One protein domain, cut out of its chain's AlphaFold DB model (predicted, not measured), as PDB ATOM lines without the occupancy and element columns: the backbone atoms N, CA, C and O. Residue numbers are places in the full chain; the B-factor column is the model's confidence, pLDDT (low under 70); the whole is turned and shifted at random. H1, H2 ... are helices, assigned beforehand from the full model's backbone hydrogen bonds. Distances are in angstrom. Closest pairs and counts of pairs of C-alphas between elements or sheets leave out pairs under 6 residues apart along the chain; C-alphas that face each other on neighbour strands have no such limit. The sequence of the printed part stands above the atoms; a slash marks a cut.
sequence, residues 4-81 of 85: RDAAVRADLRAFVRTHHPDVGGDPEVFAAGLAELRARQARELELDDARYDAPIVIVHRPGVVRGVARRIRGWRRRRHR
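What this domain is: This is residues 4 to 81 of the 85 residues of an uncharacterized protein of Saccharopolyspora erythraea (strain ATCC 11635 / DSM 40517 / JCM 4748 / NBRC 13426 / NCIMB 8594 / NRRL 2338) (UniProt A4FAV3). What shape do these coordinates make? A loose hairpin of two helices, H1 and H2, runs on from the end of H2 into a long stretch with no named element, residues 47 to 61, which leads away to a third helix, H3, running back beside an empty space as the far arm of an open U. Residues 42 to 81 stand free, and among them are the last five residues of H2, 42 to 46, and H3, 62 to 79. What is it built of, and how large is it? The printed part has 78 residues with three named helices, H1, H2 and H3 in that order along the chain, and no named strand, and its class is all helix. It is only just loose, close to extended, with a radius of gyration of the C-alphas of 17.1 A, and its flat outline spans 48 by 38 by 20 A.

Where its parts are: Where does the first helix lie? H1 is residues 4 to 19, 22.9 A from first to last C-alpha, and C-alpha 4 is at (57.362, -58.772, -16.352). Which helix is the longest? H2, residues 27 to 46, has 20 residues and measures 28.4 A from C-alpha 27 at (37.121, -44.397, -3.307) to C-alpha 46. Where does the last helix end? H3 is residues 62 to 79, 26.7 A long, and C-alpha 79 is at (31.591, -40.337, -25.413).

How they stand to each other: How do H1 and H2 stand to each other? They touch, with 4 pairs of C-alphas within 8 A, the closest being those of His 19 and Phe 30 at 6.0 A. They form a helical hairpin, running opposite ways at a shallow tilt of 14 degrees, with their centres 11.6 A apart. Does H3 come near them? H3 is apart from H1 and apart from H2. How complete are the helix backbones? In H1 and H2 every O i to N i+4 pair is within hydrogen-bond range, and in H3 13 of 14 pairs are.

The domain as a whole: How far does it reach? The two C-alphas farthest apart are those of Ala 50 and Arg 81, at 49.9 A. Is anything missing, and which link is long? The printed part has no cut between residues 4 and 81. The link from H1 to H2, 7 residues, is short, and the link from H2 to H3, 15 residues, is long. Where is confidence low? The mean pLDDT of the printed part is 78.2, and 18 residues are under 70: residue 4, residues 46 to 55, residue 60, residues 62 to 64 and residues 79 to 81.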
ATOM      1  N   ARG A   4      57.732 -59.152 -17.723       67.94
ATOM      2  CA  ARG A   4      57.362 -58.772 -16.352       67.94
ATOM      3  C   ARG A   4      56.580 -57.451 -16.304       67.94
ATOM      4  O   ARG A   4      55.542 -57.395 -15.650       67.94
ATOM      5  N   ASP A   5      56.972 -56.445 -17.093       73.50
ATOM      6  CA  ASP A   5      56.226 -55.176 -17.209       73.50
ATOM      7  C   ASP A   5      54.785 -55.398 -17.700       73.50
ATOM      8  O   ASP A   5      53.852 -54.686 -17.314       73.50
ATOM      9  N   ALA A   6      54.583 -56.371 -18.593       78.25
ATOM     10  CA  ALA A   6      53.268 -56.675 -19.144       78.25
ATOM     11  C   ALA A   6      52.346 -57.332 -18.102       78.25
ATOM     12  O   ALA A   6      51.172 -56.954 -18.029       78.25
ATOM     13  N   ALA A   7      52.883 -58.245 -17.286       81.19
ATOM     14  CA  ALA A   7      52.171 -58.907 -16.191       81.19
ATOM     15  C   ALA A   7      51.768 -57.912 -15.088       81.19
ATOM     16  O   ALA A   7      50.588 -57.792 -14.772       81.19
ATOM     17  N   VAL A   8      52.704 -57.072 -14.632       83.19
ATOM     18  CA  VAL A   8      52.455 -56.005 -13.640       83.19
ATOM     19  C   VAL A   8      51.311 -55.081 -14.081       83.19
ATOM     20  O   VAL A   8      50.415 -54.722 -13.311       83.19
ATOM     21  N   ARG A   9      51.288 -54.714 -15.368       84.62
ATOM     22  CA  ARG A   9      50.213 -53.892 -15.939       84.62
ATOM     23  C   ARG A   9      48.895 -54.645 -16.103       84.62
ATOM     24  O   ARG A   9      47.849 -53.999 -16.184       84.62
ATOM     25  N   ALA A  10      48.917 -55.964 -16.275       88.88
ATOM     26  CA  ALA A  10      47.707 -56.778 -16.334       88.88
ATOM     27  C   ALA A  10      47.034 -56.828 -14.957       88.88
ATOM     28  O   ALA A  10      45.848 -56.508 -14.874       88.88
ATOM     29  N   ASP A  11      47.808 -57.069 -13.899       85.94
ATOM     30  CA  ASP A  11      47.322 -57.116 -12.516       85.94
ATOM     31  C   ASP A  11      46.740 -55.779 -12.067       85.94
ATOM     32  O   ASP A  11      45.627 -55.722 -11.544       85.94
ATOM     33  N   LEU A  12      47.430 -54.673 -12.373       87.56
ATOM     34  CA  LEU A  12      46.904 -53.335 -12.102       87.56
ATOM     35  C   LEU A  12      45.564 -53.104 -12.811       87.56
ATOM     36  O   LEU A  12      44.630 -52.565 -12.228       87.56
ATOM     37  N   ARG A  13      45.441 -53.520 -14.076       92.00
ATOM     38  CA  ARG A  13      44.184 -53.370 -14.825       92.00
ATOM     39  C   ARG A  13      43.073 -54.256 -14.278       92.00
ATOM     40  O   ARG A  13      41.923 -53.828 -14.317       92.00
ATOM     41  N   ALA A  14      43.396 -55.454 -13.800       91.38
ATOM     42  CA  ALA A  14      42.439 -56.330 -13.142       91.38
ATOM     43  C   ALA A  14      41.929 -55.692 -11.841       91.38
ATOM     44  O   ALA A  14      40.723 -55.520 -11.698       91.38
ATOM     45  N   PHE A  15      42.833 -55.223 -10.971       90.75
ATOM     46  CA  PHE A  15      42.477 -54.523  -9.731       90.75
ATOM     47  C   PHE A  15      41.583 -53.309  -9.996       90.75
ATOM     48  O   PHE A  15      40.520 -53.173  -9.391       90.75
ATOM     49  N   VAL A  16      41.994 -52.464 -10.947       91.44
ATOM     50  CA  VAL A  16      41.258 -51.252 -11.311       91.44
ATOM     51  C   VAL A  16      39.875 -51.588 -11.844       91.44
ATOM     52  O   VAL A  16      38.915 -50.940 -11.460       91.44
ATOM     53  N   ARG A  17      39.746 -52.604 -12.701       88.94
ATOM     54  CA  ARG A  17      38.444 -53.003 -13.249       88.94
ATOM     55  C   ARG A  17      37.486 -53.496 -12.163       88.94
ATOM     56  O   ARG A  17      36.297 -53.227 -12.276       88.94
ATOM     57  N   THR A  18      37.995 -54.197 -11.154       89.06
ATOM     58  CA  THR A  18      37.179 -54.777 -10.080       89.06
ATOM     59  C   THR A  18      36.727 -53.740  -9.050       89.06
ATOM     60  O   THR A  18      35.594 -53.813  -8.593       89.06
ATOM     61  N   HIS A  19      37.573 -52.762  -8.705       85.62
ATOM     62  CA  HIS A  19      37.334 -51.869  -7.558       85.62
ATOM     63  C   HIS A  19      37.067 -50.401  -7.940       85.62
ATOM     64  O   HIS A  19      37.079 -49.535  -7.070       85.62
ATOM     65  N   HIS A  20      36.874 -50.082  -9.226       89.31
ATOM     66  CA  HIS A  20      36.820 -48.686  -9.677       89.31
ATOM     67  C   HIS A  20      35.682 -47.884  -9.006       89.31
ATOM     68  O   HIS A  20      34.523 -48.308  -9.069       89.31
ATOM     69  N   PRO A  21      35.942 -46.673  -8.479       88.12
ATOM     70  CA  PRO A  21      34.895 -45.848  -7.872       88.12
ATOM     71  C   PRO A  21      33.799 -45.429  -8.868       88.12
ATOM     72  O   PRO A  21      32.618 -45.503  -8.549       88.12
ATOM     73  N   ASP A  22      34.148 -45.114 -10.123       82.19
ATOM     74  CA  ASP A  22      33.160 -44.821 -11.187       82.19
ATOM     75  C   ASP A  22      32.157 -45.954 -11.503       82.19
ATOM     76  O   ASP A  22      31.182 -45.695 -12.210       82.19
ATOM     77  N   VAL A  23      32.373 -47.196 -11.041       84.19
ATOM     78  CA  VAL A  23      31.387 -48.292 -11.182       84.19
ATOM     79  C   VAL A  23      30.669 -48.630  -9.869       84.19
ATOM     80  O   VAL A  23      29.951 -49.624  -9.814       84.19
ATOM     81  N   GLY A  24      30.829 -47.796  -8.836       80.94
ATOM     82  CA  GLY A  24      30.206 -47.972  -7.521       80.94
ATOM     83  C   GLY A  24      31.134 -48.529  -6.437       80.94
ATOM     84  O   GLY A  24      30.646 -48.919  -5.382       80.94
ATOM     85  N   GLY A  25      32.447 -48.589  -6.682       85.00
ATOM     86  CA  GLY A  25      33.435 -48.908  -5.648       85.00
ATOM     87  C   GLY A  25      33.629 -47.765  -4.646       85.00
ATOM     88  O   GLY A  25      33.390 -46.599  -4.959       85.00
ATOM     89  N   ASP A  26      34.101 -48.096  -3.448       89.00
ATOM     90  CA  ASP A  26      34.470 -47.102  -2.438       89.00
ATOM     91  C   ASP A  26      35.823 -46.446  -2.811       89.00
ATOM     92  O   ASP A  26      36.821 -47.163  -2.975       89.00
ATOM     93  N   PRO A  27      35.888 -45.106  -2.965       88.31
ATOM     94  CA  PRO A  27      37.121 -44.397  -3.307       88.31
ATOM     95  C   PRO A  27      38.270 -44.598  -2.311       88.31
ATOM     96  O   PRO A  27      39.422 -44.685  -2.740       88.31
ATOM     97  N   GLU A  28      37.980 -44.689  -1.014       89.06
ATOM     98  CA  GLU A  28      38.994 -44.819   0.037       89.06
ATOM     99  C   GLU A  28      39.567 -46.238   0.060       89.06
ATOM    100  O   GLU A  28      40.786 -46.430   0.068       89.06
ATOM    101  N   VAL A  29      38.699 -47.247  -0.051       88.88
ATOM    102  CA  VAL A  29      39.117 -48.654  -0.182       88.88
ATOM    103  C   VAL A  29      39.939 -48.853  -1.457       88.88
ATOM    104  O   VAL A  29      40.954 -49.552  -1.457       88.88
ATOM    105  N   PHE A  30      39.540 -48.198  -2.549       87.06
ATOM    106  CA  PHE A  30      40.288 -48.214  -3.799       87.06
ATOM    107  C   PHE A  30      41.676 -47.577  -3.654       87.06
ATOM    108  O   PHE A  30      42.661 -48.139  -4.141       87.06
ATOM    109  N   ALA A  31      41.772 -46.422  -2.989       88.94
ATOM    110  CA  ALA A  31      43.037 -45.735  -2.753       88.94
ATOM    111  C   ALA A  31      43.985 -46.577  -1.888       88.94
ATOM    112  O   ALA A  31      45.154 -46.736  -2.251       88.94
ATOM    113  N   ALA A  32      43.472 -47.174  -0.807       91.12
ATOM    114  CA  ALA A  32      44.226 -48.066   0.069       91.12
ATOM    115  C   ALA A  32      44.746 -49.302  -0.688       91.12
ATOM    116  O   ALA A  32      45.950 -49.561  -0.700       91.12
ATOM    117  N   GLY A  33      43.875 -50.004  -1.420       88.88
ATOM    118  CA  GLY A  33      44.280 -51.180  -2.195       88.88
ATOM    119  C   GLY A  33      45.253 -50.852  -3.335       88.88
ATOM    120  O   GLY A  33      46.170 -51.623  -3.629       88.88
ATOM    121  N   LEU A  34      45.123 -49.675  -3.958       91.38
ATOM    122  CA  LEU A  34      46.076 -49.211  -4.968       91.38
ATOM    123  C   LEU A  34      47.449 -48.891  -4.358       91.38
ATOM    124  O   LEU A  34      48.473 -49.146  -4.999       91.38
ATOM    125  N   ALA A  35      47.480 -48.334  -3.146       90.75
ATOM    126  CA  ALA A  35      48.715 -48.064  -2.418       90.75
ATOM    127  C   ALA A  35      49.442 -49.367  -2.051       90.75
ATOM    128  O   ALA A  35      50.637 -49.489  -2.321       90.75
ATOM    129  N   GLU A  36      48.723 -50.371  -1.545       89.56
ATOM    130  CA  GLU A  36      49.290 -51.688  -1.231       89.56
ATOM    131  C   GLU A  36      49.836 -52.403  -2.470       89.56
ATOM    132  O   GLU A  36      50.958 -52.916  -2.456       89.56
ATOM    133  N   LEU A  37      49.086 -52.389  -3.578       88.94
ATOM    134  CA  LEU A  37      49.522 -53.008  -4.830       88.94
ATOM    135  C   LEU A  37      50.830 -52.389  -5.342       88.94
ATOM    136  O   LEU A  37      51.717 -53.113  -5.800       88.94
ATOM    137  N   ARG A  38      50.967 -51.062  -5.240       86.50
ATOM    138  CA  ARG A  38      52.195 -50.340  -5.605       86.50
ATOM    139  C   ARG A  38      53.342 -50.624  -4.642       86.50
ATOM    140  O   ARG A  38      54.462 -50.811  -5.103       86.50
ATOM    141  N   ALA A  39      53.079 -50.688  -3.339       87.19
ATOM    142  CA  ALA A  39      54.097 -51.018  -2.343       87.19
ATOM    143  C   ALA A  39      54.653 -52.434  -2.551       87.19
ATOM    144  O   ALA A  39      55.862 -52.640  -2.476       87.19
ATOM    145  N   ARG A  40      53.792 -53.405  -2.887       86.69
ATOM    146  CA  ARG A  40      54.220 -54.763  -3.251       86.69
ATOM    147  C   ARG A  40      55.114 -54.761  -4.491       86.69
ATOM    148  O   ARG A  40      56.178 -55.364  -4.462       86.69
ATOM    149  N   GLN A  41      54.713 -54.042  -5.538       83.62
ATOM    150  CA  GLN A  41      55.517 -53.904  -6.758       83.62
ATOM    151  C   GLN A  41      56.871 -53.239  -6.481       83.62
ATOM    152  O   GLN A  41      57.878 -53.675  -7.021       83.62
ATOM    153  N   ALA A  42      56.912 -52.212  -5.629       80.38
ATOM    154  CA  ALA A  42      58.155 -51.547  -5.249       80.38
ATOM    155  C   ALA A  42      59.115 -52.504  -4.525       80.38
ATOM    156  O   ALA A  42      60.280 -52.573  -4.894       80.38
ATOM    157  N   ARG A  43      58.615 -53.308  -3.577       81.50
ATOM    158  CA  ARG A  43      59.418 -54.326  -2.876       81.50
ATOM    159  C   ARG A  43      59.941 -55.409  -3.819       81.50
ATOM    160  O   ARG A  43      61.085 -55.828  -3.701       81.50
ATOM    161  N   GLU A  44      59.118 -55.857  -4.766       75.31
ATOM    162  CA  GLU A  44      59.540 -56.819  -5.795       75.31
ATOM    163  C   GLU A  44      60.629 -56.248  -6.718       75.31
ATOM    164  O   GLU A  44      61.480 -57.001  -7.180       75.31
ATOM    165  N   LEU A  45      60.623 -54.935  -6.973       70.88
ATOM    166  CA  LEU A  45      61.655 -54.245  -7.754       70.88
ATOM    167  C   LEU A  45      62.933 -53.974  -6.941       70.88
ATOM    168  O   LEU A  45      64.021 -54.101  -7.492       70.88
ATOM    169  N   GLU A  46      62.818 -53.640  -5.650       66.94
ATOM    170  CA  GLU A  46      63.962 -53.467  -4.735       66.94
ATOM    171  C   GLU A  46      64.768 -54.759  -4.565       66.94
ATOM    172  O   GLU A  46      65.992 -54.717  -4.480       66.94
ATOM    173  N   LEU A  47      64.094 -55.914  -4.555       62.75
ATOM    174  CA  LEU A  47      64.746 -57.224  -4.493       62.75
ATOM    175  C   LEU A  47      65.506 -57.581  -5.780       62.75
ATOM    176  O   LEU A  47      66.337 -58.487  -5.743       62.75
ATOM    177  N   ASP A  48      65.225 -56.904  -6.899       59.91
ATOM    178  CA  ASP A  48      65.752 -57.285  -8.209       59.91
ATOM    179  C   ASP A  48      66.959 -56.440  -8.660       59.91
ATOM    180  O   ASP A  48      67.699 -56.957  -9.489       59.91
ATOM    181  N   ASP A  49      67.240 -55.208  -8.169       57.94
ATOM    182  CA  ASP A  49      68.272 -54.389  -8.849       57.94
ATOM    183  C   ASP A  49      68.861 -53.119  -8.207       57.94
ATOM    184  O   ASP A  49      68.221 -52.071  -8.128       57.94
ATOM    185  N   ALA A  50      70.192 -53.131  -8.076       60.56
ATOM    186  CA  ALA A  50      71.041 -51.934  -8.114       60.56
ATOM    187  C   ALA A  50      71.131 -51.292  -9.527       60.56
ATOM    188  O   ALA A  50      71.647 -50.186  -9.681       60.56
ATOM    189  N   ARG A  51      70.635 -51.954 -10.592       61.69
ATOM    190  CA  ARG A  51      70.705 -51.451 -11.985       61.69
ATOM    191  C   ARG A  51      69.743 -50.295 -12.294       61.69
ATOM    192  O   ARG A  51      69.867 -49.680 -13.352       61.69
ATOM    193  N   TYR A  52      68.775 -50.024 -11.414       60.56
ATOM    194  CA  TYR A  52      67.747 -48.990 -11.600       60.56
ATOM    195  C   TYR A  52      67.962 -47.724 -10.756       60.56
ATOM    196  O   TYR A  52      67.135 -46.821 -10.833       60.56
ATOM    197  N   ASP A  53      69.091 -47.599 -10.050       64.31
ATOM    198  CA  ASP A  53      69.483 -46.387  -9.301       64.31
ATOM    199  C   ASP A  53      69.852 -45.187 -10.203       64.31
ATOM    200  O   ASP A  53      70.269 -44.123  -9.739       64.31
ATOM    201  N   ALA A  54      69.707 -45.330 -11.521       65.44
ATOM    202  CA  ALA A  54      69.944 -44.245 -12.458       65.44
ATOM    203  C   ALA A  54      68.761 -43.251 -12.475       65.44
ATOM    204  O   ALA A  54      67.597 -43.660 -12.525       65.44
ATOM    205  N   PRO A  55      69.026 -41.933 -12.517       68.00
ATOM    206  CA  PRO A  55      67.978 -40.918 -12.536       68.00
ATOM    207  C   PRO A  55      67.083 -41.036 -13.781       68.00
ATOM    208  O   PRO A  55      67.559 -41.093 -14.917       68.00
ATOM    209  N   ILE A  56      65.761 -41.020 -13.577       71.06
ATOM    210  CA  ILE A  56      64.770 -41.043 -14.663       71.06
ATOM    211  C   ILE A  56      64.755 -39.680 -15.371       71.06
ATOM    212  O   ILE A  56      64.234 -38.698 -14.843       71.06
ATOM    213  N   VAL A  57      65.269 -39.621 -16.603       74.75
ATOM    214  CA  VAL A  57      65.212 -38.413 -17.446       74.75
ATOM    215  C   VAL A  57      63.976 -38.456 -18.348       74.75
ATOM    216  O   VAL A  57      63.893 -39.247 -19.289       74.75
ATOM    217  N   ILE A  58      63.004 -37.577 -18.092       71.12
ATOM    218  CA  ILE A  58      61.813 -37.430 -18.940       71.12
ATOM    219  C   ILE A  58      62.138 -36.486 -20.103       71.12
ATOM    220  O   ILE A  58      62.235 -35.274 -19.930       71.12
ATOM    221  N   VAL A  59      62.272 -37.030 -21.314       73.12
ATOM    222  CA  VAL A  59      62.510 -36.226 -22.523       73.12
ATOM    223  C   VAL A  59      61.182 -35.864 -23.192       73.12
ATOM    224  O   VAL A  59      60.464 -36.725 -23.707       73.12
ATOM    225  N   HIS A  60      60.860 -34.571 -23.246       62.12
ATOM    226  CA  HIS A  60      59.666 -34.081 -23.933       62.12
ATOM    227  C   HIS A  60      59.901 -33.970 -25.445       62.12
ATOM    228  O   HIS A  60      60.628 -33.099 -25.915       62.12
ATOM    229  N   ARG A  61      59.242 -34.829 -26.235       71.19
ATOM    230  CA  ARG A  61      59.203 -34.714 -27.704       71.19
ATOM    231  C   ARG A  61      57.878 -34.094 -28.170       71.19
ATOM    232  O   ARG A  61      56.814 -34.620 -27.828       71.19
ATOM    233  N   PRO A  62      57.899 -33.049 -29.022       65.75
ATOM    234  CA  PRO A  62      56.693 -32.313 -29.423       65.75
ATOM    235  C   PRO A  62      55.645 -33.174 -30.157       65.75
ATOM    236  O   PRO A  62      54.443 -32.915 -30.069       65.75
ATOM    237  N   GLY A  63      56.063 -34.253 -30.830       66.56
ATOM    238  CA  GLY A  63      55.150 -35.186 -31.502       66.56
ATOM    239  C   GLY A  63      54.284 -36.032 -30.555       66.56
ATOM    240  O   GLY A  63      53.146 -36.368 -30.895       66.56
ATOM    241  N   VAL A  64      54.776 -36.336 -29.347       68.44
ATOM    242  CA  VAL A  64      54.089 -37.217 -28.383       68.44
ATOM    243  C   VAL A  64      52.872 -36.516 -27.778       68.44
ATOM    244  O   VAL A  64      51.788 -37.100 -27.707       68.44
ATOM    245  N   VAL A  65      53.009 -35.231 -27.441       72.19
ATOM    246  CA  VAL A  65      51.921 -34.410 -26.885       72.19
ATOM    247  C   VAL A  65      50.748 -34.318 -27.865       72.19
ATOM    248  O   VAL A  65      49.591 -34.515 -27.482       72.19
ATOM    249  N   ARG A  66      51.031 -34.111 -29.162       72.44
ATOM    250  CA  ARG A  66      49.997 -34.108 -30.212       72.44
ATOM    251  C   ARG A  66      49.279 -35.453 -30.322       72.44
ATOM    252  O   ARG A  66      48.057 -35.467 -30.467       72.44
ATOM    253  N   GLY A  67      50.003 -36.571 -30.234       74.69
ATOM    254  CA  GLY A  67      49.424 -37.918 -30.282       74.69
ATOM    255  C   GLY A  67      48.462 -38.197 -29.123       74.69
ATOM    256  O   GLY A  67      47.331 -38.641 -29.346       74.69
ATOM    257  N   VAL A  68      48.872 -37.862 -27.896       75.94
ATOM    258  CA  VAL A  68      48.047 -38.012 -26.685       75.94
ATOM    259  C   VAL A  68      46.805 -37.123 -26.756       75.94
ATOM    260  O   VAL A  68      45.685 -37.611 -26.588       75.94
ATOM    261  N   ALA A  69      46.968 -35.847 -27.113       77.88
ATOM    262  CA  ALA A  69      45.847 -34.922 -27.253       77.88
ATOM    263  C   ALA A  69      44.835 -35.391 -28.313       77.88
ATOM    264  O   ALA A  69      43.625 -35.279 -28.114       77.88
ATOM    265  N   ARG A  70      45.307 -35.947 -29.439       78.06
ATOM    266  CA  ARG A  70      44.445 -36.479 -30.507       78.06
ATOM    267  C   ARG A  70      43.661 -37.709 -30.031       78.06
ATOM    268  O   ARG A  70      42.471 -37.819 -30.331       78.06
ATOM    269  N   ARG A  71      44.279 -38.577 -29.221       75.56
ATOM    270  CA  ARG A  71      43.620 -39.746 -28.612       75.56
ATOM    271  C   ARG A  71      42.526 -39.346 -27.620       75.56
ATOM    272  O   ARG A  71      41.410 -39.853 -27.718       75.56
ATOM    273  N   ILE A  72      42.810 -38.386 -26.737       79.94
ATOM    274  CA  ILE A  72      41.836 -37.850 -25.770       79.94
ATOM    275  C   ILE A  72      40.651 -37.204 -26.500       79.94
ATOM    276  O   ILE A  72      39.496 -37.463 -26.160       79.94
ATOM    277  N   ARG A  73      40.914 -36.412 -27.550       78.25
ATOM    278  CA  ARG A  73      39.858 -35.797 -28.373       78.25
ATOM    279  C   ARG A  73      38.966 -36.844 -29.038       78.25
ATOM    280  O   ARG A  73      37.749 -36.686 -29.045       78.25
ATOM    281  N   GLY A  74      39.556 -37.918 -29.566       77.38
ATOM    282  CA  GLY A  74      38.815 -39.030 -30.162       77.38
ATOM    283  C   GLY A  74      37.923 -39.754 -29.151       77.38
ATOM    284  O   GLY A  74      36.767 -40.044 -29.450       77.38
ATOM    285  N   TRP A  75      38.426 -39.988 -27.938       76.38
ATOM    286  CA  TRP A  75      37.652 -40.599 -26.858       76.38
ATOM    287  C   TRP A  75      36.486 -39.711 -26.402       76.38
ATOM    288  O   TRP A  75      35.352 -40.182 -26.342       76.38
ATOM    289  N   ARG A  76      36.722 -38.407 -26.194       74.75
ATOM    290  CA  ARG A  76      35.660 -37.447 -25.838       74.75
ATOM    291  C   ARG A  76      34.577 -37.356 -26.911       74.75
ATOM    292  O   ARG A  76      33.400 -37.397 -26.582       74.75
ATOM    293  N   ARG A  77      34.950 -37.317 -28.196       75.38
ATOM    294  CA  ARG A  77      33.983 -37.318 -29.311       75.38
ATOM    295  C   ARG A  77      33.129 -38.584 -29.353       75.38
ATOM    296  O   ARG A  77      31.944 -38.501 -29.645       75.38
ATOM    297  N   ARG A  78      33.711 -39.750 -29.053       71.12
ATOM    298  CA  ARG A  78      32.954 -41.011 -28.961       71.12
ATOM    299  C   ARG A  78      31.992 -41.011 -27.773       71.12
ATOM    300  O   ARG A  78      30.885 -41.515 -27.908       71.12
ATOM    301  N   ARG A  79      32.396 -40.422 -26.643       67.06
ATOM    302  CA  ARG A  79      31.591 -40.337 -25.413       67.06
ATOM    303  C   ARG A  79      30.507 -39.251 -25.468       67.06
ATOM    304  O   ARG A  79      29.516 -39.359 -24.761       67.06
ATOM    305  N   HIS A  80      30.676 -38.236 -26.314       63.28
ATOM    306  CA  HIS A  80      29.707 -37.159 -26.550       63.28
ATOM    307  C   HIS A  80      28.962 -37.310 -27.878       63.28
ATOM    308  O   HIS A  80      28.508 -36.317 -28.438       63.28
ATOM    309  N   ARG A  81      28.831 -38.534 -28.409       61.91
ATOM    310  CA  ARG A  81      27.858 -38.764 -29.479       61.91
ATOM    311  C   ARG A  81      26.471 -38.441 -28.909       61.91
ATOM    312  O   ARG A  81      26.067 -39.129 -27.968       61.91
TER     313      ARG A  81